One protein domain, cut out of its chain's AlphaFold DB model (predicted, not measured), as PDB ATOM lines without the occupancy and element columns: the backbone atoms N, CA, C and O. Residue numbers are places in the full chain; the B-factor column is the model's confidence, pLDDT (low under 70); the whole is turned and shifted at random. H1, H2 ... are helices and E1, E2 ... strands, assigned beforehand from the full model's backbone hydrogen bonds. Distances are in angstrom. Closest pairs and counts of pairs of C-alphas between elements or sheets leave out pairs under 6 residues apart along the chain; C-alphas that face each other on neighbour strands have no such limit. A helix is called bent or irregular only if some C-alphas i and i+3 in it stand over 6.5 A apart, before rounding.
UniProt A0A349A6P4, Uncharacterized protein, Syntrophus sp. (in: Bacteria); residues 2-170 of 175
ATOM      1  N   ILE A   2     -46.985 -20.288  30.573       72.69
ATOM      2  CA  ILE A   2     -47.050 -21.648  31.167       72.69
ATOM      3  C   ILE A   2     -47.576 -21.649  32.614       72.69
ATOM      4  O   ILE A   2     -48.531 -22.357  32.908       72.69
ATOM      5  N   ARG A   3     -47.088 -20.745  33.475       73.56
ATOM      6  CA  ARG A   3     -47.629 -20.556  34.841       73.56
ATOM      7  C   ARG A   3     -49.128 -20.211  34.889       73.56
ATOM      8  O   ARG A   3     -49.782 -20.439  35.898       73.56
ATOM      9  N   LEU A   4     -49.672 -19.618  33.821       75.50
ATOM     10  CA  LEU A   4     -51.107 -19.331  33.723       75.50
ATOM     11  C   LEU A   4     -51.882 -20.606  33.375       75.50
ATOM     12  O   LEU A   4     -52.924 -20.849  33.958       75.50
ATOM     13  N   ILE A   5     -51.356 -21.422  32.461       78.12
ATOM     14  CA  ILE A   5     -51.942 -22.703  32.043       78.12
ATOM     15  C   ILE A   5     -52.012 -23.677  33.235       78.12
ATOM     16  O   ILE A   5     -53.062 -24.273  33.469       78.12
ATOM     17  N   ASP A   6     -50.942 -23.750  34.032       72.06
ATOM     18  CA  ASP A   6     -50.864 -24.573  35.247       72.06
ATOM     19  C   ASP A   6     -51.937 -24.198  36.288       72.06
ATOM     20  O   ASP A   6     -52.651 -25.056  36.804       72.06
ATOM     21  N   ARG A   7     -52.173 -22.893  36.496       74.06
ATOM     22  CA  ARG A   7     -53.248 -22.393  37.379       74.06
ATOM     23  C   ARG A   7     -54.631 -22.933  36.997       74.06
ATOM     24  O   ARG A   7     -55.469 -23.130  37.872       74.06
ATOM     25  N   TYR A   8     -54.875 -23.153  35.707       79.19
ATOM     26  CA  TYR A   8     -56.136 -23.696  35.198       79.19
ATOM     27  C   TYR A   8     -56.099 -25.219  35.006       79.19
ATOM     28  O   TYR A   8     -57.008 -25.766  34.385       79.19
ATOM     29  N   ARG A   9     -55.072 -25.905  35.534       73.12
ATOM     30  CA  ARG A   9     -54.854 -27.358  35.408       73.12
ATOM     31  C   ARG A   9     -54.871 -27.850  33.960       73.12
ATOM     32  O   ARG A   9     -55.266 -28.977  33.674       73.12
ATOM     33  N   MET A  10     -54.460 -26.988  33.035       78.06
ATOM     34  CA  MET A  10     -54.311 -27.350  31.634       78.06
ATOM     35  C   MET A  10     -52.910 -27.910  31.396       78.06
ATOM     36  O   MET A  10     -51.929 -27.494  32.010       78.06
ATOM     37  N   HIS A  11     -52.805 -28.853  30.468       78.44
ATOM     38  CA  HIS A  11     -51.535 -29.495  30.175       78.44
ATOM     39  C   HIS A  11     -50.736 -28.681  29.147       78.44
ATOM     40  O   HIS A  11     -51.166 -28.494  28.007       78.44
ATOM     41  N   SER A  12     -49.548 -28.213  29.532       88.94
ATOM     42  CA  SER A  12     -48.629 -27.522  28.623       88.94
ATOM     43  C   SER A  12     -47.660 -28.506  27.965       88.94
ATOM     44  O   SER A  12     -47.134 -29.421  28.599       88.94
ATOM     45  N   SER A  13     -47.428 -28.316  26.665       91.94
ATOM     46  CA  SER A  13     -46.479 -29.103  25.881       91.94
ATOM     47  C   SER A  13     -45.494 -28.158  25.209       91.94
ATOM     48  O   SER A  13     -45.905 -27.308  24.421       91.94
ATOM     49  N   CYS A  14     -44.205 -28.313  25.502       95.00
ATOM     50  CA  CYS A  14     -43.139 -27.550  24.854       95.00
ATOM     51  C   CYS A  14     -42.465 -28.379  23.753       95.00
ATOM     52  O   CYS A  14     -42.290 -29.588  23.895       95.00
ATOM     53  N   PHE A  15     -42.073 -27.727  22.663       95.19
ATOM     54  CA  PHE A  15     -41.280 -28.329  21.593       95.19
ATOM     55  C   PHE A  15     -39.973 -27.556  21.495       95.19
ATOM     56  O   PHE A  15     -39.995 -26.338  21.330       95.19
ATOM     57  N   ILE A  16     -38.860 -28.261  21.644       95.56
ATOM     58  CA  ILE A  16     -37.518 -27.690  21.679       95.56
ATOM     59  C   ILE A  16     -36.743 -28.221  20.483       95.56
ATOM     60  O   ILE A  16     -36.753 -29.420  20.213       95.56
ATOM     61  N   MET A  17     -36.058 -27.328  19.782       94.69
ATOM     62  CA  MET A  17     -35.071 -27.699  18.776       94.69
ATOM     63  C   MET A  17     -33.699 -27.308  19.305       94.69
ATOM     64  O   MET A  17     -33.539 -26.193  19.787       94.69
ATOM     65  N   LEU A  18     -32.752 -28.237  19.236       95.56
ATOM     66  CA  LEU A  18     -31.362 -28.057  19.647       95.56
ATOM     67  C   LEU A  18     -30.443 -28.122  18.423       95.56
ATOM     68  O   LEU A  18     -30.765 -28.781  17.433       95.56
ATOM     69  N   GLY A  19     -29.274 -27.503  18.507       94.38
ATOM     70  CA  GLY A  19     -28.304 -27.451  17.419       94.38
ATOM     71  C   GLY A  19     -28.755 -26.532  16.288       94.38
ATOM     72  O   GLY A  19     -28.669 -26.911  15.122       94.38
ATOM     73  N   LEU A  20     -29.280 -25.347  16.609       95.19
ATOM     74  CA  LEU A  20     -29.508 -24.316  15.591       95.19
ATOM     75  C   LEU A  20     -28.167 -23.745  15.087       95.19
ATOM     76  O   LEU A  20     -27.183 -23.738  15.828       95.19
ATOM     77  N   PRO A  21     -28.084 -23.229  13.842       93.62
ATOM     78  CA  PRO A  21     -26.884 -22.521  13.402       93.62
ATOM     79  C   PRO A  21     -26.573 -21.365  14.362       93.62
ATOM     80  O   PRO A  21     -27.482 -20.643  14.773       93.62
ATOM     81  N   TYR A  22     -25.291 -21.192  14.695       93.81
ATOM     82  CA  TYR A  22     -24.787 -20.222  15.680       93.81
ATOM     83  C   TYR A  22     -25.202 -20.471  17.143       93.81
ATOM     84  O   TYR A  22     -24.867 -19.662  18.006       93.81
ATOM     85  N   GLU A  23     -25.894 -21.572  17.453       95.38
ATOM     86  CA  GLU A  23     -26.199 -21.947  18.834       95.38
ATOM     87  C   GLU A  23     -24.942 -22.493  19.521       95.38
ATOM     88  O   GLU A  23     -24.320 -23.450  19.061       95.38
ATOM     89  N   GLY A  24     -24.540 -21.862  20.622       96.31
ATOM     90  CA  GLY A  24     -23.432 -22.305  21.450       96.31
ATOM     91  C   GLY A  24     -23.906 -23.047  22.695       96.31
ATOM     92  O   GLY A  24     -25.092 -23.216  22.982       96.31
ATOM     93  N   ARG A  25     -22.937 -23.505  23.497       97.44
ATOM     94  CA  ARG A  25     -23.219 -24.210  24.758       97.44
ATOM     95  C   ARG A  25     -24.067 -23.357  25.709       97.44
ATOM     96  O   ARG A  25     -24.925 -23.893  26.406       97.44
ATOM     97  N   ARG A  26     -23.806 -22.047  25.758       97.75
ATOM     98  CA  ARG A  26     -24.512 -21.111  26.637       97.75
ATOM     99  C   ARG A  26     -25.993 -21.040  26.271       97.75
ATOM    100  O   ARG A  26     -26.826 -21.203  27.150       97.75
ATOM    101  N   GLU A  27     -26.303 -20.867  24.992       98.12
ATOM    102  CA  GLU A  27     -27.666 -20.734  24.470       98.12
ATOM    103  C   GLU A  27     -28.488 -22.015  24.700       98.12
ATOM    104  O   GLU A  27     -29.636 -21.950  25.148       98.12
ATOM    105  N   VAL A  28     -27.874 -23.191  24.508       98.12
ATOM    106  CA  VAL A  28     -28.508 -24.475  24.854       98.12
ATOM    107  C   VAL A  28     -28.827 -24.539  26.350       98.12
ATOM    108  O   VAL A  28     -29.944 -24.882  26.734       98.12
ATOM    109  N   MET A  29     -27.870 -24.193  27.219       98.38
ATOM    110  CA  MET A  29     -28.085 -24.218  28.671       98.38
ATOM    111  C   MET A  29     -29.111 -23.175  29.138       98.38
ATOM    112  O   MET A  29     -29.856 -23.438  30.082       98.38
ATOM    113  N   GLU A  30     -29.202 -22.021  28.475       98.25
ATOM    114  CA  GLU A  30     -30.248 -21.019  28.713       98.25
ATOM    115  C   GLU A  30     -31.632 -21.564  28.347       98.25
ATOM    116  O   GLU A  30     -32.569 -21.432  29.133       98.25
ATOM    117  N   THR A  31     -31.749 -22.265  27.216       97.69
ATOM    118  CA  THR A  31     -32.986 -22.952  26.811       97.69
ATOM    119  C   THR A  31     -33.395 -24.024  27.824       97.69
ATOM    120  O   THR A  31     -34.560 -24.103  28.216       97.69
ATOM    121  N   ILE A  32     -32.437 -24.823  28.298       98.31
ATOM    122  CA  ILE A  32     -32.649 -25.844  29.335       98.31
ATOM    123  C   ILE A  32     -33.109 -25.209  30.648       98.31
ATOM    124  O   ILE A  32     -34.052 -25.696  31.270       98.31
ATOM    125  N   THR A  33     -32.456 -24.123  31.063       98.19
ATOM    126  CA  THR A  33     -32.795 -23.405  32.298       98.19
ATOM    127  C   THR A  33     -34.209 -22.846  32.208       98.19
ATOM    128  O   THR A  33     -35.023 -23.100  33.094       98.19
ATOM    129  N   LEU A  34     -34.545 -22.191  31.092       97.00
ATOM    130  CA  LEU A  34     -35.893 -21.692  30.832       97.00
ATOM    131  C   LEU A  34     -36.935 -22.818  30.887       97.00
ATOM    132  O   LEU A  34     -38.012 -22.635  31.453       97.00
ATOM    133  N   LEU A  35     -36.624 -23.986  30.320       96.75
ATOM    134  CA  LEU A  35     -37.512 -25.145  30.342       96.75
ATOM    135  C   LEU A  35     -37.725 -25.683  31.766       96.75
ATOM    136  O   LEU A  35     -38.862 -25.967  32.146       96.75
ATOM    137  N   GLY A  36     -36.652 -25.768  32.560       96.69
ATOM    138  CA  GLY A  36     -36.700 -26.148  33.972       96.69
ATOM    139  C   GLY A  36     -37.537 -25.179  34.808       96.69
ATOM    140  O   GLY A  36     -38.416 -25.609  35.550       96.69
ATOM    141  N   GLU A  37     -37.334 -23.873  34.650       95.19
ATOM    142  CA  GLU A  37     -38.094 -22.840  35.366       95.19
ATOM    143  C   GLU A  37     -39.569 -22.773  34.948       95.19
ATOM    144  O   GLU A  37     -40.445 -22.441  35.756       95.19
ATOM    145  N   ALA A  38     -39.850 -23.054  33.674       93.44
ATOM    146  CA  ALA A  38     -41.197 -23.040  33.128       93.44
ATOM    147  C   ALA A  38     -42.042 -24.227  33.604       93.44
ATOM    148  O   ALA A  38     -43.260 -24.075  33.702       93.44
ATOM    149  N   ARG A  39     -41.405 -25.370  33.890       92.81
ATOM    150  CA  ARG A  39     -42.023 -26.624  34.342       92.81
ATOM    151  C   ARG A  39     -43.251 -27.051  33.514       92.81
ATOM    152  O   ARG A  39     -44.347 -27.174  34.063       92.81
ATOM    153  N   PRO A  40     -43.131 -27.257  32.188       93.50
ATOM    154  CA  PRO A  40     -44.268 -27.730  31.405       93.50
ATOM    155  C   PRO A  40     -44.658 -29.164  31.791       93.50
ATOM    156  O   PRO A  40     -43.823 -29.922  32.277       93.50
ATOM    157  N   GLY A  41     -45.895 -29.578  31.515       92.25
ATOM    158  CA  GLY A  41     -46.325 -30.960  31.788       92.25
ATOM    159  C   GLY A  41     -45.513 -31.989  30.991       92.25
ATOM    160  O   GLY A  41     -45.075 -33.013  31.515       92.25
ATOM    161  N   ARG A  42     -45.209 -31.659  29.730       94.25
ATOM    162  CA  ARG A  42     -44.235 -32.400  28.923       94.25
ATOM    163  C   ARG A  42     -43.452 -31.500  27.985       94.25
ATOM    164  O   ARG A  42     -43.892 -30.407  27.618       94.25
ATOM    165  N   PHE A  43     -42.344 -32.024  27.496       96.44
ATOM    166  CA  PHE A  43     -41.616 -31.439  26.387       96.44
ATOM    167  C   PHE A  43     -41.108 -32.511  25.433       96.44
ATOM    168  O   PHE A  43     -40.832 -33.645  25.821       96.44
ATOM    169  N   ARG A  44     -40.994 -32.139  24.163       96.00
ATOM    170  CA  ARG A  44     -40.355 -32.939  23.123       96.00
ATOM    171  C   ARG A  44     -39.141 -32.177  22.620       96.00
ATOM    172  O   ARG A  44     -39.259 -30.975  22.384       96.00
ATOM    173  N   TRP A  45     -38.019 -32.858  22.437       96.44
ATOM    174  CA  TRP A  45     -36.844 -32.257  21.816       96.44
ATOM    175  C   TRP A  45     -36.479 -32.961  20.519       96.44
ATOM    176  O   TRP A  45     -36.740 -34.148  20.344       96.44
ATOM    177  N   THR A  46     -35.893 -32.208  19.603       95.38
ATOM    178  CA  THR A  46     -35.290 -32.721  18.376       95.38
ATOM    179  C   THR A  46     -34.025 -31.933  18.077       95.38
ATOM    180  O   THR A  46     -33.822 -30.838  18.609       95.38
ATOM    181  N   PHE A  47     -33.191 -32.453  17.190       95.81
ATOM    182  CA  PHE A  47     -32.177 -31.645  16.536       95.81
ATOM    183  C   PHE A  47     -32.800 -30.831  15.407       95.81
ATOM    184  O   PHE A  47     -33.783 -31.231  14.779       95.81
ATOM    185  N   PHE A  48     -32.247 -29.648  15.181       95.06
ATOM    186  CA  PHE A  48     -32.632 -28.802  14.069       95.06
ATOM    187  C   PHE A  48     -32.156 -29.417  12.743       95.06
ATOM    188  O   PHE A  48     -31.027 -29.905  12.636       95.06
ATOM    189  N   PHE A  49     -33.029 -29.369  11.731       94.19
ATOM    190  CA  PHE A  49     -32.728 -29.795  10.369       94.19
ATOM    191  C   PHE A  49     -32.892 -28.608   9.392       94.19
ATOM    192  O   PHE A  49     -33.989 -28.047   9.287       94.19
ATOM    193  N   PRO A  50     -31.832 -28.213   8.664       93.06
ATOM    194  CA  PRO A  50     -31.857 -27.139   7.680       93.06
ATOM    195  C   PRO A  50     -32.516 -27.611   6.376       93.06
ATOM    196  O   PRO A  50     -31.838 -28.010   5.437       93.06
ATOM    197  N   PHE A  51     -33.844 -27.553   6.281       91.81
ATOM    198  CA  PHE A  51     -34.533 -27.950   5.048       91.81
ATOM    199  C   PHE A  51     -34.118 -27.072   3.849       91.81
ATOM    200  O   PHE A  51     -34.236 -25.840   3.950       91.81
ATOM    201  N   PRO A  52     -33.678 -27.664   2.718       91.75
ATOM    202  CA  PRO A  52     -33.309 -26.916   1.519       91.75
ATOM    203  C   PRO A  52     -34.408 -25.948   1.069       91.75
ATOM    204  O   PRO A  52     -35.593 -26.279   1.074       91.75
ATOM    205  N   GLY A  53     -34.009 -24.732   0.695       92.75
ATOM    206  CA  GLY A  53     -34.930 -23.657   0.304       92.75
ATOM    207  C   GLY A  53     -35.508 -22.843   1.468       92.75
ATOM    208  O   GLY A  53     -36.269 -21.906   1.231       92.75
ATOM    209  N   THR A  54     -35.150 -23.147   2.721       94.88
ATOM    210  CA  THR A  54     -35.500 -22.302   3.874       94.88
ATOM    211  C   THR A  54     -34.400 -21.295   4.193       94.88
ATOM    212  O   THR A  54     -33.213 -21.563   4.016       94.88
ATOM    213  N   LYS A  55     -34.777 -20.157   4.791       94.75
ATOM    214  CA  LYS A  55     -33.794 -19.178   5.279       94.75
ATOM    215  C   LYS A  55     -32.830 -19.781   6.305       94.75
ATOM    216  O   LYS A  55     -31.674 -19.377   6.384       94.75
ATOM    217  N   ALA A  56     -33.311 -20.733   7.098       92.00
ATOM    218  CA  ALA A  56     -32.505 -21.398   8.105       92.00
ATOM    219  C   ALA A  56     -31.434 -22.299   7.464       92.00
ATOM    220  O   ALA A  56     -30.297 -22.290   7.924       92.00
ATOM    221  N   HIS A  57     -31.750 -22.972   6.351       94.62
ATOM    222  CA  HIS A  57     -30.746 -23.668   5.546       94.62
ATOM    223  C   HIS A  57     -29.682 -22.717   5.000       94.62
ATOM    224  O   HIS A  57     -28.495 -22.988   5.164       94.62
ATOM    225  N   ASP A  58     -30.076 -21.569   4.443       95.75
ATOM    226  CA  ASP A  58     -29.103 -20.590   3.943       95.75
ATOM    227  C   ASP A  58     -28.149 -20.124   5.049       95.75
ATOM    228  O   ASP A  58     -26.945 -20.040   4.832       95.75
ATOM    229  N   LEU A  59     -28.676 -19.857   6.249       95.44
ATOM    230  CA  LEU A  59     -27.877 -19.462   7.411       95.44
ATOM    231  C   LEU A  59     -26.925 -20.574   7.868       95.44
ATOM    232  O   LEU A  59     -25.784 -20.279   8.225       95.44
ATOM    233  N   SER A  60     -27.372 -21.829   7.836       95.75
ATOM    234  CA  SER A  60     -26.547 -22.997   8.147       95.75
ATOM    235  C   SER A  60     -25.411 -23.198   7.144       95.75
ATOM    236  O   SER A  60     -24.283 -23.466   7.557       95.75
ATOM    237  N   VAL A  61     -25.682 -23.042   5.842       95.19
ATOM    238  CA  VAL A  61     -24.663 -23.129   4.784       95.19
ATOM    239  C   VAL A  61     -23.680 -21.965   4.886       95.19
ATOM    240  O   VAL A  61     -22.472 -22.182   4.869       95.19
ATOM    241  N   GLN A  62     -24.177 -20.735   5.051       95.81
ATOM    242  CA  GLN A  62     -23.343 -19.537   5.212       95.81
ATOM    243  C   GLN A  62     -22.438 -19.613   6.445       95.81
ATOM    244  O   GLN A  62     -21.298 -19.162   6.392       95.81
ATOM    245  N   GLY A  63     -22.933 -20.201   7.536       92.44
ATOM    246  CA  GLY A  63     -22.162 -20.428   8.757       92.44
ATOM    247  C   GLY A  63     -21.149 -21.571   8.662       92.44
ATOM    248  O   GLY A  63     -20.395 -21.778   9.605       92.44
ATOM    249  N   GLY A  64     -21.122 -22.316   7.549       94.88
ATOM    250  CA  GLY A  64     -20.209 -23.443   7.352       94.88
ATOM    251  C   GLY A  64     -20.538 -24.672   8.205       94.88
ATOM    252  O   GLY A  64     -19.672 -25.514   8.409       94.88
ATOM    253  N   TYR A  65     -21.770 -24.780   8.710       94.69
ATOM    254  CA  TYR A  65     -22.165 -25.846   9.631       94.69
ATOM    255  C   TYR A  65     -22.654 -27.112   8.920       94.69
ATOM    256  O   TYR A  65     -22.673 -28.177   9.521       94.69
ATOM    257  N   VAL A  66     -23.123 -27.025   7.673       93.81
ATOM    258  CA  VAL A  66     -23.782 -28.162   7.007       93.81
ATOM    259  C   VAL A  66     -22.767 -29.231   6.611       93.81
ATOM    260  O   VAL A  66     -21.902 -28.996   5.770       93.81
ATOM    261  N   ASN A  67     -22.937 -30.439   7.147       92.69
ATOM    262  CA  ASN A  67     -22.352 -31.646   6.584       92.69
ATOM    263  C   ASN A  67     -23.340 -32.242   5.568       92.69
ATOM    264  O   ASN A  67     -24.325 -32.881   5.947       92.69
ATOM    265  N   PHE A  68     -23.090 -32.002   4.278       90.88
ATOM    266  CA  PHE A  68     -23.992 -32.403   3.192       90.88
ATOM    267  C   PHE A  68     -24.154 -33.926   3.084       90.88
ATOM    268  O   PHE A  68     -25.279 -34.397   2.954       90.88
ATOM    269  N   ASP A  69     -23.080 -34.700   3.270       89.88
ATOM    270  CA  ASP A  69     -23.145 -36.169   3.248       89.88
ATOM    271  C   ASP A  69     -24.079 -36.708   4.344       89.88
ATOM    272  O   ASP A  69     -24.868 -37.635   4.133       89.88
ATOM    273  N   ARG A  70     -24.024 -36.108   5.541       87.88
ATOM    274  CA  ARG A  70     -24.943 -36.452   6.633       87.88
ATOM    275  C   ARG A  70     -26.356 -35.979   6.331       87.88
ATOM    276  O   ARG A  70     -27.289 -36.722   6.595       87.88
ATOM    277  N   MET A  71     -26.527 -34.778   5.781       87.75
ATOM    278  CA  MET A  71     -27.845 -34.248   5.419       87.75
ATOM    279  C   MET A  71     -28.592 -35.174   4.451       87.75
ATOM    280  O   MET A  71     -29.782 -35.402   4.648       87.75
ATOM    281  N   ASP A  72     -27.886 -35.750   3.477       86.44
ATOM    282  CA  ASP A  72     -28.467 -36.657   2.481       86.44
ATOM    283  C   ASP A  72     -28.768 -38.061   3.040       86.44
ATOM    284  O   ASP A  72     -29.674 -38.744   2.560       86.44
ATOM    285  N   SER A  73     -28.024 -38.507   4.058       86.56
ATOM    286  CA  SER A  73     -28.145 -39.856   4.640       86.56
ATOM    287  C   SER A  73     -28.964 -39.930   5.935       86.56
ATOM    288  O   SER A  73     -29.337 -41.023   6.370       86.56
ATOM    289  N   LEU A  74     -29.260 -38.790   6.564       83.94
ATOM    290  CA  LEU A  74     -30.011 -38.718   7.815       83.94
ATOM    291  C   LEU A  74     -31.462 -39.173   7.627       83.94
ATOM    292  O   LEU A  74     -32.262 -38.540   6.945       83.94
ATOM    293  N   MET A  75     -31.819 -40.265   8.306       76.75
ATOM    294  CA  MET A  75     -33.179 -40.817   8.288       76.75
ATOM    295  C   MET A  75     -34.131 -40.132   9.283       76.75
ATOM    296  O   MET A  75     -35.348 -40.259   9.158       76.75
ATOM    297  N   ASN A  76     -33.600 -39.449  10.303       77.38
ATOM    298  CA  ASN A  76     -34.372 -38.709  11.304       77.38
ATOM    299  C   ASN A  76     -33.571 -37.512  11.841       77.38
ATOM    300  O   ASN A  76     -32.389 -37.379  11.562       77.38
ATOM    301  N   PHE A  77     -34.225 -36.659  12.628       81.62
ATOM    302  CA  PHE A  77     -33.619 -35.505  13.306       81.62
ATOM    303  C   PHE A  77     -33.876 -35.553  14.823       81.62
ATOM    304  O   PHE A  77     -33.925 -34.530  15.498       81.62
ATOM    305  N   THR A  78     -34.106 -36.746  15.381       77.88
ATOM    306  CA  THR A  78     -34.355 -36.946  16.820       77.88
ATOM    307  C   THR A  78     -33.093 -37.329  17.574       77.88
ATOM    308  O   THR A  78     -32.920 -36.896  18.709       77.88
ATOM    309  N   ASP A  79     -32.207 -38.103  16.943       75.56
ATOM    310  CA  ASP A  79     -31.003 -38.633  17.591       75.56
ATOM    311  C   ASP A  79     -29.711 -37.968  17.088       75.56
ATOM    312  O   ASP A  79     -28.697 -37.974  17.788       75.56
ATOM    313  N   GLU A  80     -29.738 -37.356  15.900       82.62
ATOM    314  CA  GLU A  80     -28.564 -36.758  15.262       82.62
ATOM    315  C   GLU A  80     -28.895 -35.465  14.495       82.62
ATOM    316  O   GLU A  80     -30.033 -35.232  14.091       82.62
ATOM    317  N   SER A  81     -27.871 -34.629  14.284       89.44
ATOM    318  CA  SER A  81     -27.918 -33.429  13.438       89.44
ATOM    319  C   SER A  81     -26.992 -33.588  12.229       89.44
ATOM    320  O   SER A  81     -25.917 -34.186  12.338       89.44
ATOM    321  N   CYS A  82     -27.392 -33.022  11.087       90.31
ATOM    322  CA  CYS A  82     -26.515 -32.847   9.924       90.31
ATOM    323  C   CYS A  82     -25.591 -31.630  10.059       90.31
ATOM    324  O   CYS A  82     -24.734 -31.423   9.203       90.31
ATOM    325  N   LEU A  83     -25.761 -30.819  11.105       94.00
ATOM    326  CA  LEU A  83     -24.882 -29.697  11.390       94.00
ATOM    327  C   LEU A  83     -23.669 -30.169  12.198       94.00
ATOM    328  O   LEU A  83     -23.782 -31.015  13.088       94.00
ATOM    329  N   ASP A  84     -22.509 -29.614  11.870       94.44
ATOM    330  CA  ASP A  84     -21.234 -29.842  12.531       94.44
ATOM    331  C   ASP A  84     -20.746 -28.540  13.173       94.44
ATOM    332  O   ASP A  84     -20.416 -27.567  12.495       94.44
ATOM    333  N   PHE A  85     -20.702 -28.532  14.501       94.56
ATOM    334  CA  PHE A  85     -20.257 -27.404  15.321       94.56
ATOM    335  C   PHE A  85     -18.844 -27.618  15.882       94.56
ATOM    336  O   PHE A  85     -18.400 -26.893  16.775       94.56
ATOM    337  N   GLY A  86     -18.145 -28.647  15.402       95.06
ATOM    338  CA  GLY A  86     -16.887 -29.118  15.955       95.06
ATOM    339  C   GLY A  86     -17.065 -30.162  17.069       95.06
ATOM    340  O   GLY A  86     -18.141 -30.322  17.654       95.06
ATOM    341  N   PRO A  87     -15.990 -30.906  17.390       95.62
ATOM    342  CA  PRO A  87     -16.065 -32.123  18.199       95.62
ATOM    343  C   PRO A  87     -16.599 -31.896  19.618       95.62
ATOM    344  O   PRO A  87     -17.363 -32.723  20.117       95.62
ATOM    345  N   GLU A  88     -16.234 -30.785  20.260       96.69
ATOM    346  CA  GLU A  88     -16.659 -30.474  21.628       96.69
ATOM    347  C   GLU A  88     -18.162 -30.181  21.701       96.69
ATOM    348  O   GLU A  88     -18.881 -30.798  22.494       96.69
ATOM    349  N   HIS A  89     -18.657 -29.279  20.847       96.88
ATOM    350  CA  HIS A  89     -20.068 -28.909  20.852       96.88
ATOM    351  C   HIS A  89     -20.951 -30.061  20.355       96.88
ATOM    352  O   HIS A  89     -21.985 -30.337  20.958       96.88
ATOM    353  N   ASN A  90     -20.502 -30.823  19.353       96.31
ATOM    354  CA  ASN A  90     -21.209 -32.020  18.898       96.31
ATOM    355  C   ASN A  90     -21.336 -33.071  20.014       96.31
ATOM    356  O   ASN A  90     -22.398 -33.667  20.179       96.31
ATOM    357  N   LEU A  91     -20.276 -33.306  20.799       97.12
ATOM    358  CA  LEU A  91     -20.338 -34.223  21.941       97.12
ATOM    359  C   LEU A  91     -21.283 -33.700  23.030       97.12
ATOM    360  O   LEU A  91     -22.055 -34.473  23.598       97.12
ATOM    361  N   PHE A  92     -21.249 -32.397  23.313       98.12
ATOM    362  CA  PHE A  92     -22.183 -31.768  24.242       98.12
ATOM    363  C   PHE A  92     -23.642 -31.953  23.796       98.12
ATOM    364  O   PHE A  92     -24.453 -32.441  24.582       98.12
ATOM    365  N   LEU A  93     -23.958 -31.660  22.534       97.12
ATOM    366  CA  LEU A  93     -25.289 -31.861  21.962       97.12
ATOM    367  C   LEU A  93     -25.727 -33.327  22.017       97.12
ATOM    368  O   LEU A  93     -26.867 -33.596  22.384       97.12
ATOM    369  N   LYS A  94     -24.829 -34.285  21.745       96.06
ATOM    370  CA  LYS A  94     -25.124 -35.721  21.900       96.06
ATOM    371  C   LYS A  94     -25.507 -36.085  23.335       96.06
ATOM    372  O   LYS A  94     -26.466 -36.822  23.538       96.06
ATOM    373  N   LYS A  95     -24.793 -35.559  24.337       97.50
ATOM    374  CA  LYS A  95     -25.106 -35.792  25.760       97.50
ATOM    375  C   LYS A  95     -26.462 -35.211  26.151       97.50
ATOM    376  O   LYS A  95     -27.242 -35.887  26.814       97.50
ATOM    377  N   VAL A  96     -26.741 -33.978  25.725       97.50
ATOM    378  CA  VAL A  96     -28.026 -33.313  25.978       97.50
ATOM    379  C   VAL A  96     -29.162 -34.054  25.276       97.50
ATOM    380  O   VAL A  96     -30.157 -34.386  25.910       97.50
ATOM    381  N   GLY A  97     -29.005 -34.374  23.991       95.62
ATOM    382  CA  GLY A  97     -30.011 -35.080  23.200       95.62
ATOM    383  C   GLY A  97     -30.294 -36.499  23.695       95.62
ATOM    384  O   GLY A  97     -31.426 -36.960  23.577       95.62
ATOM    385  N   LEU A  98     -29.309 -37.170  24.303       95.94
ATOM    386  CA  LEU A  98     -29.501 -38.494  24.897       95.94
ATOM    387  C   LEU A  98     -30.459 -38.459  26.095       95.94
ATOM    388  O   LEU A  98     -31.266 -39.379  26.243       95.94
ATOM    389  N   ILE A  99     -30.330 -37.446  26.964       97.50
ATOM    390  CA  ILE A  99     -30.989 -37.438  28.275       97.50
ATOM    391  C   ILE A  99     -31.384 -36.034  28.767       97.50
ATOM    392  O   ILE A  99     -31.168 -35.656  29.920       97.50
ATOM    393  N   LEU A 100     -32.028 -35.246  27.900       97.94
ATOM    394  CA  LEU A 100     -32.472 -33.880  28.208       97.94
ATOM    395  C   LEU A 100     -33.242 -33.745  29.544       97.94
ATOM    396  O   LEU A 100     -33.000 -32.762  30.247       97.94
ATOM    397  N   PRO A 101     -34.104 -34.696  29.972       98.25
ATOM    398  CA  PRO A 101     -34.782 -34.608  31.266       98.25
ATOM    399  C   PRO A 101     -33.857 -34.453  32.473       98.25
ATOM    400  O   PRO A 101     -34.224 -33.745  33.408       98.25
ATOM    401  N   TRP A 102     -32.649 -35.024  32.456       98.62
ATOM    402  CA  TRP A 102     -31.693 -34.837  33.553       98.62
ATOM    403  C   TRP A 102     -31.259 -33.380  33.668       98.62
ATOM    404  O   TRP A 102     -31.254 -32.813  34.760       98.62
ATOM    405  N   PHE A 103     -30.964 -32.754  32.529       98.69
ATOM    406  CA  PHE A 103     -30.617 -31.341  32.467       98.69
ATOM    407  C   PHE A 103     -31.789 -30.469  32.927       98.69
ATOM    408  O   PHE A 103     -31.606 -29.582  33.753       98.69
ATOM    409  N   VAL A 104     -33.010 -30.752  32.473       98.50
ATOM    410  CA  VAL A 104     -34.198 -29.993  32.899       98.50
ATOM    411  C   VAL A 104     -34.424 -30.128  34.405       98.50
ATOM    412  O   VAL A 104     -34.592 -29.119  35.086       98.50
ATOM    413  N   ASN A 105     -34.352 -31.343  34.957       98.62
ATOM    414  CA  ASN A 105     -34.495 -31.569  36.395       98.62
ATOM    415  C   ASN A 105     -33.445 -30.823  37.219       98.62
ATOM    416  O   ASN A 105     -33.782 -30.278  38.268       98.62
ATOM    417  N   ALA A 106     -32.196 -30.756  36.755       98.62
ATOM    418  CA  ALA A 106     -31.119 -30.036  37.435       98.62
ATOM    419  C   ALA A 106     -31.428 -28.533  37.628       98.62
ATOM    420  O   ALA A 106     -31.020 -27.943  38.637       98.62
ATOM    421  N   HIS A 107     -32.203 -27.949  36.703       98.19
ATOM    422  CA  HIS A 107     -32.606 -26.537  36.674       98.19
ATOM    423  C   HIS A 107     -34.079 -26.291  37.056       98.19
ATOM    424  O   HIS A 107     -34.514 -25.146  37.122       98.19
ATOM    425  N   ALA A 108     -34.860 -27.333  37.351       96.88
ATOM    426  CA  ALA A 108     -36.287 -27.189  37.636       96.88
ATOM    427  C   ALA A 108     -36.607 -26.673  39.049       96.88
ATOM    428  O   ALA A 108     -37.755 -26.329  39.321       96.88
ATOM    429  N   HIS A 109     -35.627 -26.597  39.954       95.88
ATOM    430  CA  HIS A 109     -35.824 -26.269  41.378       95.88
ATOM    431  C   HIS A 109     -36.845 -27.194  42.075       95.88
ATOM    432  O   HIS A 109     -37.709 -26.736  42.826       95.88
ATOM    433  N   LEU A 110     -36.768 -28.487  41.770       95.94
ATOM    434  CA  LEU A 110     -37.477 -29.576  42.439       95.94
ATOM    435  C   LEU A 110     -36.596 -30.141  43.562       95.94
ATOM    436  O   LEU A 110     -35.387 -29.892  43.596       95.94
ATOM    437  N   GLU A 111     -37.172 -30.946  44.453       97.50
ATOM    438  CA  GLU A 111     -36.418 -31.602  45.534       97.50
ATOM    439  C   GLU A 111     -35.283 -32.487  44.992       97.50
ATOM    440  O   GLU A 111     -34.190 -32.512  45.553       97.50
ATOM    441  N   VAL A 112     -35.496 -33.113  43.831       98.00
ATOM    442  CA  VAL A 112     -34.507 -33.941  43.118       98.00
ATOM    443  C   VAL A 112     -33.437 -33.142  42.367       98.00
ATOM    444  O   VAL A 112     -32.472 -33.723  41.869       98.00
ATOM    445  N   SER A 113     -33.580 -31.820  42.225       98.44
ATOM    446  CA  SER A 113     -32.666 -31.020  41.398       98.44
ATOM    447  C   SER A 113     -31.187 -31.116  41.811       98.44
ATOM    448  O   SER A 113     -30.357 -31.178  40.906       98.44
ATOM    449  N   PRO A 114     -30.805 -31.149  43.110       98.56
ATOM    450  CA  PRO A 114     -29.413 -31.381  43.507       98.56
ATOM    451  C   PRO A 114     -28.861 -32.709  42.985       98.56
ATOM    452  O   PRO A 114     -27.788 -32.717  42.393       98.56
ATOM    453  N   TYR A 115     -29.631 -33.795  43.108       98.56
ATOM    454  CA  TYR A 115     -29.237 -35.106  42.595       98.56
ATOM    455  C   TYR A 115     -28.959 -35.042  41.090       98.56
ATOM    456  O   TYR A 115     -27.900 -35.461  40.631       98.56
ATOM    457  N   TYR A 116     -29.871 -34.455  40.310       98.62
ATOM    458  CA  TYR A 116     -29.680 -34.343  38.864       98.62
ATOM    459  C   TYR A 116     -28.541 -33.400  38.460       98.62
ATOM    460  O   TYR A 116     -27.921 -33.647  37.428       98.62
ATOM    461  N   ARG A 117     -28.210 -32.373  39.256       98.69
ATOM    462  CA  ARG A 117     -27.005 -31.557  39.018       98.69
ATOM    463  C   ARG A 117     -25.740 -32.405  39.080       98.69
ATOM    464  O   ARG A 117     -24.961 -32.366  38.135       98.69
ATOM    465  N   ASP A 118     -25.596 -33.248  40.099       98.50
ATOM    466  CA  ASP A 118     -24.435 -34.138  40.221       98.50
ATOM    467  C   ASP A 118     -24.353 -35.125  39.041       98.50
ATOM    468  O   ASP A 118     -23.279 -35.369  38.482       98.50
ATOM    469  N   ARG A 119     -25.506 -35.657  38.609       98.38
ATOM    470  CA  ARG A 119     -25.603 -36.542  37.435       98.38
ATOM    471  C   ARG A 119     -25.184 -35.844  36.142       98.38
ATOM    472  O   ARG A 119     -24.430 -36.414  35.352       98.38
ATOM    473  N   VAL A 120     -25.668 -34.622  35.924       98.56
ATOM    474  CA  VAL A 120     -25.342 -33.802  34.752       98.56
ATOM    475  C   VAL A 120     -23.866 -33.416  34.761       98.56
ATOM    476  O   VAL A 120     -23.204 -33.549  33.733       98.56
ATOM    477  N   ASP A 121     -23.313 -33.031  35.908       98.56
ATOM    478  CA  ASP A 121     -21.895 -32.696  36.045       98.56
ATOM    479  C   ASP A 121     -20.994 -33.894  35.727       98.56
ATOM    480  O   ASP A 121     -19.999 -33.749  35.010       98.56
ATOM    481  N   ALA A 122     -21.346 -35.089  36.209       98.19
ATOM    482  CA  ALA A 122     -20.630 -36.319  35.879       98.19
ATOM    483  C   ALA A 122     -20.694 -36.628  34.372       98.19
ATOM    484  O   ALA A 122     -19.663 -36.887  33.751       98.19
ATOM    485  N   LEU A 123     -21.882 -36.534  33.765       98.31
ATOM    486  CA  LEU A 123     -22.084 -36.749  32.330       98.31
ATOM    487  C   LEU A 123     -21.280 -35.754  31.480       98.31
ATOM    488  O   LEU A 123     -20.638 -36.119  30.492       98.31
ATOM    489  N   LEU A 124     -21.290 -34.476  31.860       98.12
ATOM    490  CA  LEU A 124     -20.587 -33.419  31.143       98.12
ATOM    491  C   LEU A 124     -19.065 -33.598  31.182       98.12
ATOM    492  O   LEU A 124     -18.426 -33.294  30.177       98.12
ATOM    493  N   LYS A 125     -18.513 -34.161  32.264       98.12
ATOM    494  CA  LYS A 125     -17.075 -34.455  32.418       98.12
ATOM    495  C   LYS A 125     -16.575 -35.649  31.601       98.12
ATOM    496  O   LYS A 125     -15.373 -35.746  31.387       98.12
ATOM    497  N   MET A 126     -17.453 -36.549  31.151       98.19
ATOM    498  CA  MET A 126     -17.043 -37.692  30.320       98.19
ATOM    499  C   MET A 126     -16.394 -37.208  29.017       98.19
ATOM    500  O   MET A 126     -16.925 -36.321  28.353       98.19
ATOM    501  N   ASP A 127     -15.285 -37.803  28.598       98.12
ATOM    502  CA  ASP A 127     -14.806 -37.610  27.229       98.12
ATOM    503  C   ASP A 127     -15.680 -38.387  26.226       98.12
ATOM    504  O   ASP A 127     -16.689 -39.005  26.584       98.12
ATOM    505  N   LYS A 128     -15.322 -38.314  24.941       97.31
ATOM    506  CA  LYS A 128     -16.075 -38.968  23.867       97.31
ATOM    507  C   LYS A 128     -16.144 -40.486  24.062       97.31
ATOM    508  O   LYS A 128     -17.233 -41.042  24.000       97.31
ATOM    509  N   GLU A 129     -15.008 -41.135  24.308       97.88
ATOM    510  CA  GLU A 129     -14.924 -42.596  24.417       97.88
ATOM    511  C   GLU A 129     -15.701 -43.112  25.636       97.88
ATOM    512  O   GLU A 129     -16.493 -44.052  25.537       97.88
ATOM    513  N   THR A 130     -15.527 -42.452  26.783       98.00
ATOM    514  CA  THR A 130     -16.237 -42.778  28.022       98.00
ATOM    515  C   THR A 130     -17.742 -42.612  27.843       98.00
ATOM    516  O   THR A 130     -18.511 -43.492  28.237       98.00
ATOM    517  N   PHE A 131     -18.173 -41.512  27.216       97.69
ATOM    518  CA  PHE A 131     -19.585 -41.274  26.934       97.69
ATOM    519  C   PHE A 131     -20.165 -42.327  25.986       97.69
ATOM    520  O   PHE A 131     -21.219 -42.878  26.282       97.69
ATOM    521  N   GLU A 132     -19.489 -42.644  24.880       95.75
ATOM    522  CA  GLU A 132     -19.973 -43.624  23.897       95.75
ATOM    523  C   GLU A 132     -20.147 -45.018  24.514       95.75
ATOM    524  O   GLU A 132     -21.130 -45.702  24.229       95.75
ATOM    525  N   ARG A 133     -19.255 -45.411  25.432       96.62
ATOM    526  CA  ARG A 133     -19.389 -46.657  26.200       96.62
ATOM    527  C   ARG A 133     -20.538 -46.632  27.209       96.62
ATOM    528  O   ARG A 133     -21.169 -47.663  27.423       96.62
ATOM    529  N   ALA A 134     -20.791 -45.491  27.848       95.81
ATOM    530  CA  ALA A 134     -21.823 -45.353  28.879       95.81
ATOM    531  C   ALA A 134     -23.232 -45.107  28.305       95.81
ATOM    532  O   ALA A 134     -24.221 -45.497  28.924       95.81
ATOM    533  N   ALA A 135     -23.340 -44.489  27.124       93.94
ATOM    534  CA  ALA A 135     -24.598 -44.038  26.529       93.94
ATOM    535  C   ALA A 135     -25.705 -45.109  26.461       93.94
ATOM    536  O   ALA A 135     -26.846 -44.774  26.795       93.94
ATOM    537  N   PRO A 136     -25.423 -46.385  26.115       92.94
ATOM    538  CA  PRO A 136     -26.449 -47.429  26.114       92.94
ATOM    539  C   PRO A 136     -27.087 -47.669  27.491       92.94
ATOM    540  O   PRO A 136     -28.279 -47.958  27.566       92.94
ATOM    541  N   ALA A 137     -26.319 -47.520  28.576       95.81
ATOM    542  CA  ALA A 137     -26.775 -47.781  29.941       95.81
ATOM    543  C   ALA A 137     -27.517 -46.589  30.572       95.81
ATOM    544  O   ALA A 137     -28.392 -46.790  31.410       95.81
ATOM    545  N   ILE A 138     -27.235 -45.354  30.140       96.31
ATOM    546  CA  ILE A 138     -27.835 -44.132  30.717       96.31
ATOM    547  C   ILE A 138     -29.370 -44.145  30.640       96.31
ATOM    548  O   ILE A 138     -30.045 -43.684  31.556       96.31
ATOM    549  N   ARG A 139     -29.948 -44.693  29.563       91.50
ATOM    550  CA  ARG A 139     -31.413 -44.798  29.424       91.50
ATOM    551  C   ARG A 139     -32.036 -45.830  30.361       91.50
ATOM    552  O   ARG A 139     -33.217 -45.709  30.674       91.50
ATOM    553  N   GLU A 140     -31.293 -46.864  30.741       94.38
ATOM    554  CA  GLU A 140     -31.748 -47.812  31.764       94.38
ATOM    555  C   GLU A 140     -31.714 -47.143  33.132       94.38
ATOM    556  O   GLU A 140     -32.699 -47.147  33.862       94.38
ATOM    557  N   GLU A 141     -30.616 -46.454  33.415       96.75
ATOM    558  CA  GLU A 141     -30.437 -45.720  34.655       96.75
ATOM    559  C   GLU A 141     -31.507 -44.635  34.859       96.75
ATOM    560  O   GLU A 141     -32.007 -44.469  35.968       96.75
ATOM    561  N   ASP A 142     -31.935 -43.935  33.800       96.75
ATOM    562  CA  ASP A 142     -33.079 -43.014  33.876       96.75
ATOM    563  C   ASP A 142     -34.360 -43.713  34.354       96.75
ATOM    564  O   ASP A 142     -35.086 -43.178  35.195       96.75
ATOM    565  N   ARG A 143     -34.625 -44.934  33.869       94.81
ATOM    566  CA  ARG A 143     -35.800 -45.721  34.270       94.81
ATOM    567  C   ARG A 143     -35.706 -46.178  35.720       94.81
ATOM    568  O   ARG A 143     -36.704 -46.089  36.437       94.81
ATOM    569  N   GLU A 144     -34.535 -46.622  36.162       97.06
ATOM    570  CA  GLU A 144     -34.292 -47.010  37.555       97.06
ATOM    571  C   GLU A 144     -34.455 -45.817  38.506       97.06
ATOM    572  O   GLU A 144     -35.208 -45.897  39.480       97.06
ATOM    573  N   ILE A 145     -33.824 -44.679  38.186       97.44
ATOM    574  CA  ILE A 145     -33.939 -43.434  38.958       97.44
ATOM    575  C   ILE A 145     -35.398 -42.987  39.022       97.44
ATOM    576  O   ILE A 145     -35.893 -42.674  40.105       97.44
ATOM    577  N   SER A 146     -36.092 -42.982  37.880       96.12
ATOM    578  CA  SER A 146     -37.488 -42.562  37.820       96.12
ATOM    579  C   SER A 146     -38.394 -43.471  38.646       96.12
ATOM    580  O   SER A 146     -39.269 -42.981  39.356       96.12
ATOM    581  N   SER A 147     -38.165 -44.786  38.604       95.19
ATOM    582  CA  SER A 147     -38.945 -45.751  39.388       95.19
ATOM    583  C   SER A 147     -38.728 -45.553  40.889       95.19
ATOM    584  O   SER A 147     -39.689 -45.549  41.657       95.19
ATOM    585  N   ARG A 148     -37.480 -45.312  41.309       97.00
ATOM    586  CA  ARG A 148     -37.156 -44.978  42.700       97.00
ATOM    587  C   ARG A 148     -37.845 -43.685  43.144       97.00
ATOM    588  O   ARG A 148     -38.530 -43.684  44.158       97.00
ATOM    589  N   PHE A 149     -37.708 -42.600  42.382       96.75
ATOM    590  CA  PHE A 149     -38.305 -41.309  42.746       96.75
ATOM    591  C   PHE A 149     -39.836 -41.332  42.736       96.75
ATOM    592  O   PHE A 149     -40.448 -40.693  43.585       96.75
ATOM    593  N   GLN A 150     -40.469 -42.121  41.860       93.81
ATOM    594  CA  GLN A 150     -41.913 -42.384  41.944       93.81
ATOM    595  C   GLN A 150     -42.290 -43.066  43.266       93.81
ATOM    596  O   GLN A 150     -43.227 -42.625  43.926       93.81
ATOM    597  N   ALA A 151     -41.560 -44.113  43.670       93.44
ATOM    598  CA  ALA A 151     -41.808 -44.816  44.932       93.44
ATOM    599  C   ALA A 151     -41.607 -43.913  46.165       93.44
ATOM    600  O   ALA A 151     -42.270 -44.097  47.183       93.44
ATOM    601  N   GLU A 152     -40.726 -42.917  46.056       94.88
ATOM    602  CA  GLU A 152     -40.471 -41.894  47.077       94.88
ATOM    603  C   GLU A 152     -41.443 -40.697  47.009       94.88
ATOM    604  O   GLU A 152     -41.355 -39.798  47.840       94.88
ATOM    605  N   GLY A 153     -42.365 -40.660  46.037       93.69
ATOM    606  CA  GLY A 153     -43.306 -39.550  45.852       93.69
ATOM    607  C   GLY A 153     -42.656 -38.241  45.385       93.69
ATOM    608  O   GLY A 153     -43.223 -37.170  45.586       93.69
ATOM    609  N   GLN A 154     -41.469 -38.308  44.778       96.00
ATOM    610  CA  GLN A 154     -40.709 -37.143  44.334       96.00
ATOM    611  C   GLN A 154     -41.043 -36.757  42.890       96.00
ATOM    612  O   GLN A 154     -40.870 -37.544  41.953       96.00
ATOM    613  N   THR A 155     -41.443 -35.500  42.696       95.94
ATOM    614  CA  THR A 155     -41.697 -34.928  41.370       95.94
ATOM    615  C   THR A 155     -40.406 -34.786  40.565       95.94
ATOM    616  O   THR A 155     -39.444 -34.165  41.020       95.94
ATOM    617  N   HIS A 156     -40.391 -35.319  39.343       97.50
ATOM    618  CA  HIS A 156     -39.262 -35.232  38.414       97.50
ATOM    619  C   HIS A 156     -39.714 -35.427  36.960       97.50
ATOM    620  O   HIS A 156     -40.758 -36.011  36.689       97.50
ATOM    621  N   TYR A 157     -38.909 -34.975  36.004       97.50
ATOM    622  CA  TYR A 157     -39.040 -35.338  34.595       97.50
ATOM    623  C   TYR A 157     -38.337 -36.663  34.295       97.50
ATOM    624  O   TYR A 157     -37.212 -36.873  34.742       97.50
ATOM    625  N   ALA A 158     -38.956 -37.515  33.483       96.62
ATOM    626  CA  ALA A 158     -38.353 -38.751  32.977       96.62
ATOM    627  C   ALA A 158     -38.641 -38.936  31.483       96.62
ATOM    628  O   ALA A 158     -39.600 -38.355  30.958       96.62
ATOM    629  N   VAL A 159     -37.835 -39.750  30.794       95.31
ATOM    630  CA  VAL A 159     -38.107 -40.114  29.396       95.31
ATOM    631  C   VAL A 159     -39.311 -41.061  29.340       95.31
ATOM    632  O   VAL A 159     -39.292 -42.142  29.934       95.31
ATOM    633  N   LYS A 160     -40.377 -40.680  28.624       92.88
ATOM    634  CA  LYS A 160     -41.621 -41.469  28.514       92.88
ATOM    635  C   LYS A 160     -42.198 -41.440  27.100       92.88
ATOM    636  O   LYS A 160     -42.045 -40.467  26.368       92.88
ATOM    637  N   TYR A 161     -42.916 -42.507  26.743       87.56
ATOM    638  CA  TYR A 161     -43.596 -42.750  25.457       87.56
ATOM    639  C   TYR A 161     -42.687 -42.869  24.218       87.56
ATOM    640  O   TYR A 161     -42.937 -43.711  23.362       87.56
ATOM    641  N   ASN A 162     -41.645 -42.049  24.093       89.00
ATOM    642  CA  ASN A 162     -40.619 -42.140  23.054       89.00
ATOM    643  C   ASN A 162     -39.272 -41.602  23.587       89.00
ATOM    644  O   ASN A 162     -39.262 -40.892  24.593       89.00
ATOM    645  N   PRO A 163     -38.138 -41.909  22.929       88.94
ATOM    646  CA  PRO A 163     -36.802 -41.581  23.444       88.94
ATOM    647  C   PRO A 163     -36.466 -40.085  23.536       88.94
ATOM    648  O   PRO A 163     -35.406 -39.742  24.050       88.94
ATOM    649  N   PHE A 164     -37.339 -39.215  23.024       92.50
ATOM    650  CA  PHE A 164     -37.124 -37.777  22.877       92.50
ATOM    651  C   PHE A 164     -38.274 -36.946  23.479       92.50
ATOM    652  O   PHE A 164     -38.563 -35.822  23.053       92.50
ATOM    653  N   MET A 165     -38.966 -37.513  24.475       95.00
ATOM    654  CA  MET A 165     -40.048 -36.859  25.206       95.00
ATOM    655  C   MET A 165     -39.852 -36.983  26.715       95.00
ATOM    656  O   MET A 165     -39.768 -38.082  27.260       95.00
ATOM    657  N   GLY A 166     -39.810 -35.831  27.382       96.25
ATOM    658  CA  GLY A 166     -39.712 -35.701  28.828       96.25
ATOM    659  C   GLY A 166     -41.075 -35.362  29.405       96.25
ATOM    660  O   GLY A 166     -41.747 -34.456  28.907       96.25
ATOM    661  N   VAL A 167     -41.497 -36.091  30.432       95.00
ATOM    662  CA  VAL A 167     -42.818 -35.935  31.059       95.00
ATOM    663  C   VAL A 167     -42.636 -35.801  32.562       95.00
ATOM    664  O   VAL A 167     -41.809 -36.510  33.134       95.00
ATOM    665  N   ILE A 168     -43.368 -34.876  33.183       93.88
ATOM    666  CA  ILE A 168     -43.355 -34.709  34.637       93.88
ATOM    667  C   ILE A 168     -44.061 -35.894  35.309       93.88
ATOM    668  O   ILE A 168     -45.108 -36.346  34.841       93.88
ATOM    669  N   SER A 169     -43.494 -36.409  36.396       88.44
ATOM    670  CA  SER A 169     -43.946 -37.650  37.033       88.44
ATOM    671  C   SER A 169     -45.358 -37.605  37.572       88.44
ATOM    672  O   SER A 169     -46.073 -38.594  37.454       88.44
ATOM    673  N   ASP A 170     -45.785 -36.440  38.054       80.06
ATOM    674  CA  ASP A 170     -47.122 -36.221  38.609       80.06
ATOM    675  C   ASP A 170     -48.240 -36.570  37.613       80.06
ATOM    676  O   ASP A 170     -49.381 -36.800  38.015       80.06
TER     677      ASP A 170
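Overview. This is residues 2 to 170 of the 175 residues of an uncharacterized protein of Syntrophus sp. (in: Bacteria) (UniProt A0A349A6P4). A small twisted sheet of four strands has H2 and H5 side by side over one face, making two layers, helices on one face of a sheet. H6 folds back along H5, while long, kinked H7 runs from the far part of H5 to the sheet's edge at E3; H3 and H4 lie at one end, away from the other helices, and H1 lies beyond the beginning of E1. The printed part has 169 residues with seven named helices and four strands, in the order H1 E1 H2 E2 H3 H4 H5 H6 H7 E3 E4, of the mixed class, helices and strands. The sheet, E1 E2 E4 E3, is mixed. The whole is compact, with a radius of gyration of the C-alphas of 16.5 A and spans of 48 by 40 by 27 A.

Arrangement. E1, residues 13 to 18, is an edge strand parallel to E2, residues 42 to 47; N 16 and O 44 are 2.8 A apart. E4, residues 165 to 168, is antiparallel to E2, with N 43 and O 166 2.9 A apart. E3, residues 157 to 159, is the other edge strand and forms a hairpin with E4; N 158 and O 167 are 3.0 A apart. H5, residues 87 to 107, is the hub, at a height over the sheet of 7.7 A, with a kink of 87 degrees near residue 99. It is irregular: C-alphas 98 and 101 are 9.1 A apart. H2, residues 25 to 38, is on the same face; E1, H2 and E2 form a strand-helix-strand unit, two parallel neighbour strands with a helix between, with a right-handed crossover. H2 touches H5, closest at the C-alphas of Gly 36 and Val 104, 4.7 A, at a shallow tilt of 16 degrees, the same way. H6, residues 113 to 125, forms a helical hairpin with H5, closest at the C-alphas of Ala 106 and Ser 113, 4.4 A. H7, residues 128 to 151, touches H5 with residues 128 to 139 alone, the closest C-alphas being Leu 91 and Lys 128, 6.7 A. H7 is irregular, with C-alphas 133 and 136 7.1 A apart and a kink of 57 degrees near residue 136; it only grazes the sheet with residues 139 to 147. H3, residues 55 to 62, and H4, residues 68 to 73, are apart. H1, residues 2 to 7, is close to H2 but not clearly touching, with the C-alphas of Ile 2 and Ala 38 6.3 A apart. Every O i to N i+4 pair is within hydrogen-bond range in H1, H2, H3, H4 and H6, against 14 of 17 in H5 and 15 of 20 in H7.

Along the chain. E1 begins at C-alpha 13 (-46.479, -29.103, 25.881) and measures 16.4 A; E2 measures 17.3 A. H7 is 33.8 A long, ending at C-alpha 151 (-41.808, -44.816, 44.932); H5 is 25.4 A, H2 19.9 A and H6 18.3 A.

Size, cuts and confidence. The two C-alphas farthest apart, Gln 62 and Ala 151, are 50.6 A apart. The printed part has no cut. H4 to H5 is a long link, residues 74 to 86. Mean pLDDT of the printed part is 93.4, and no printed residue is under 70.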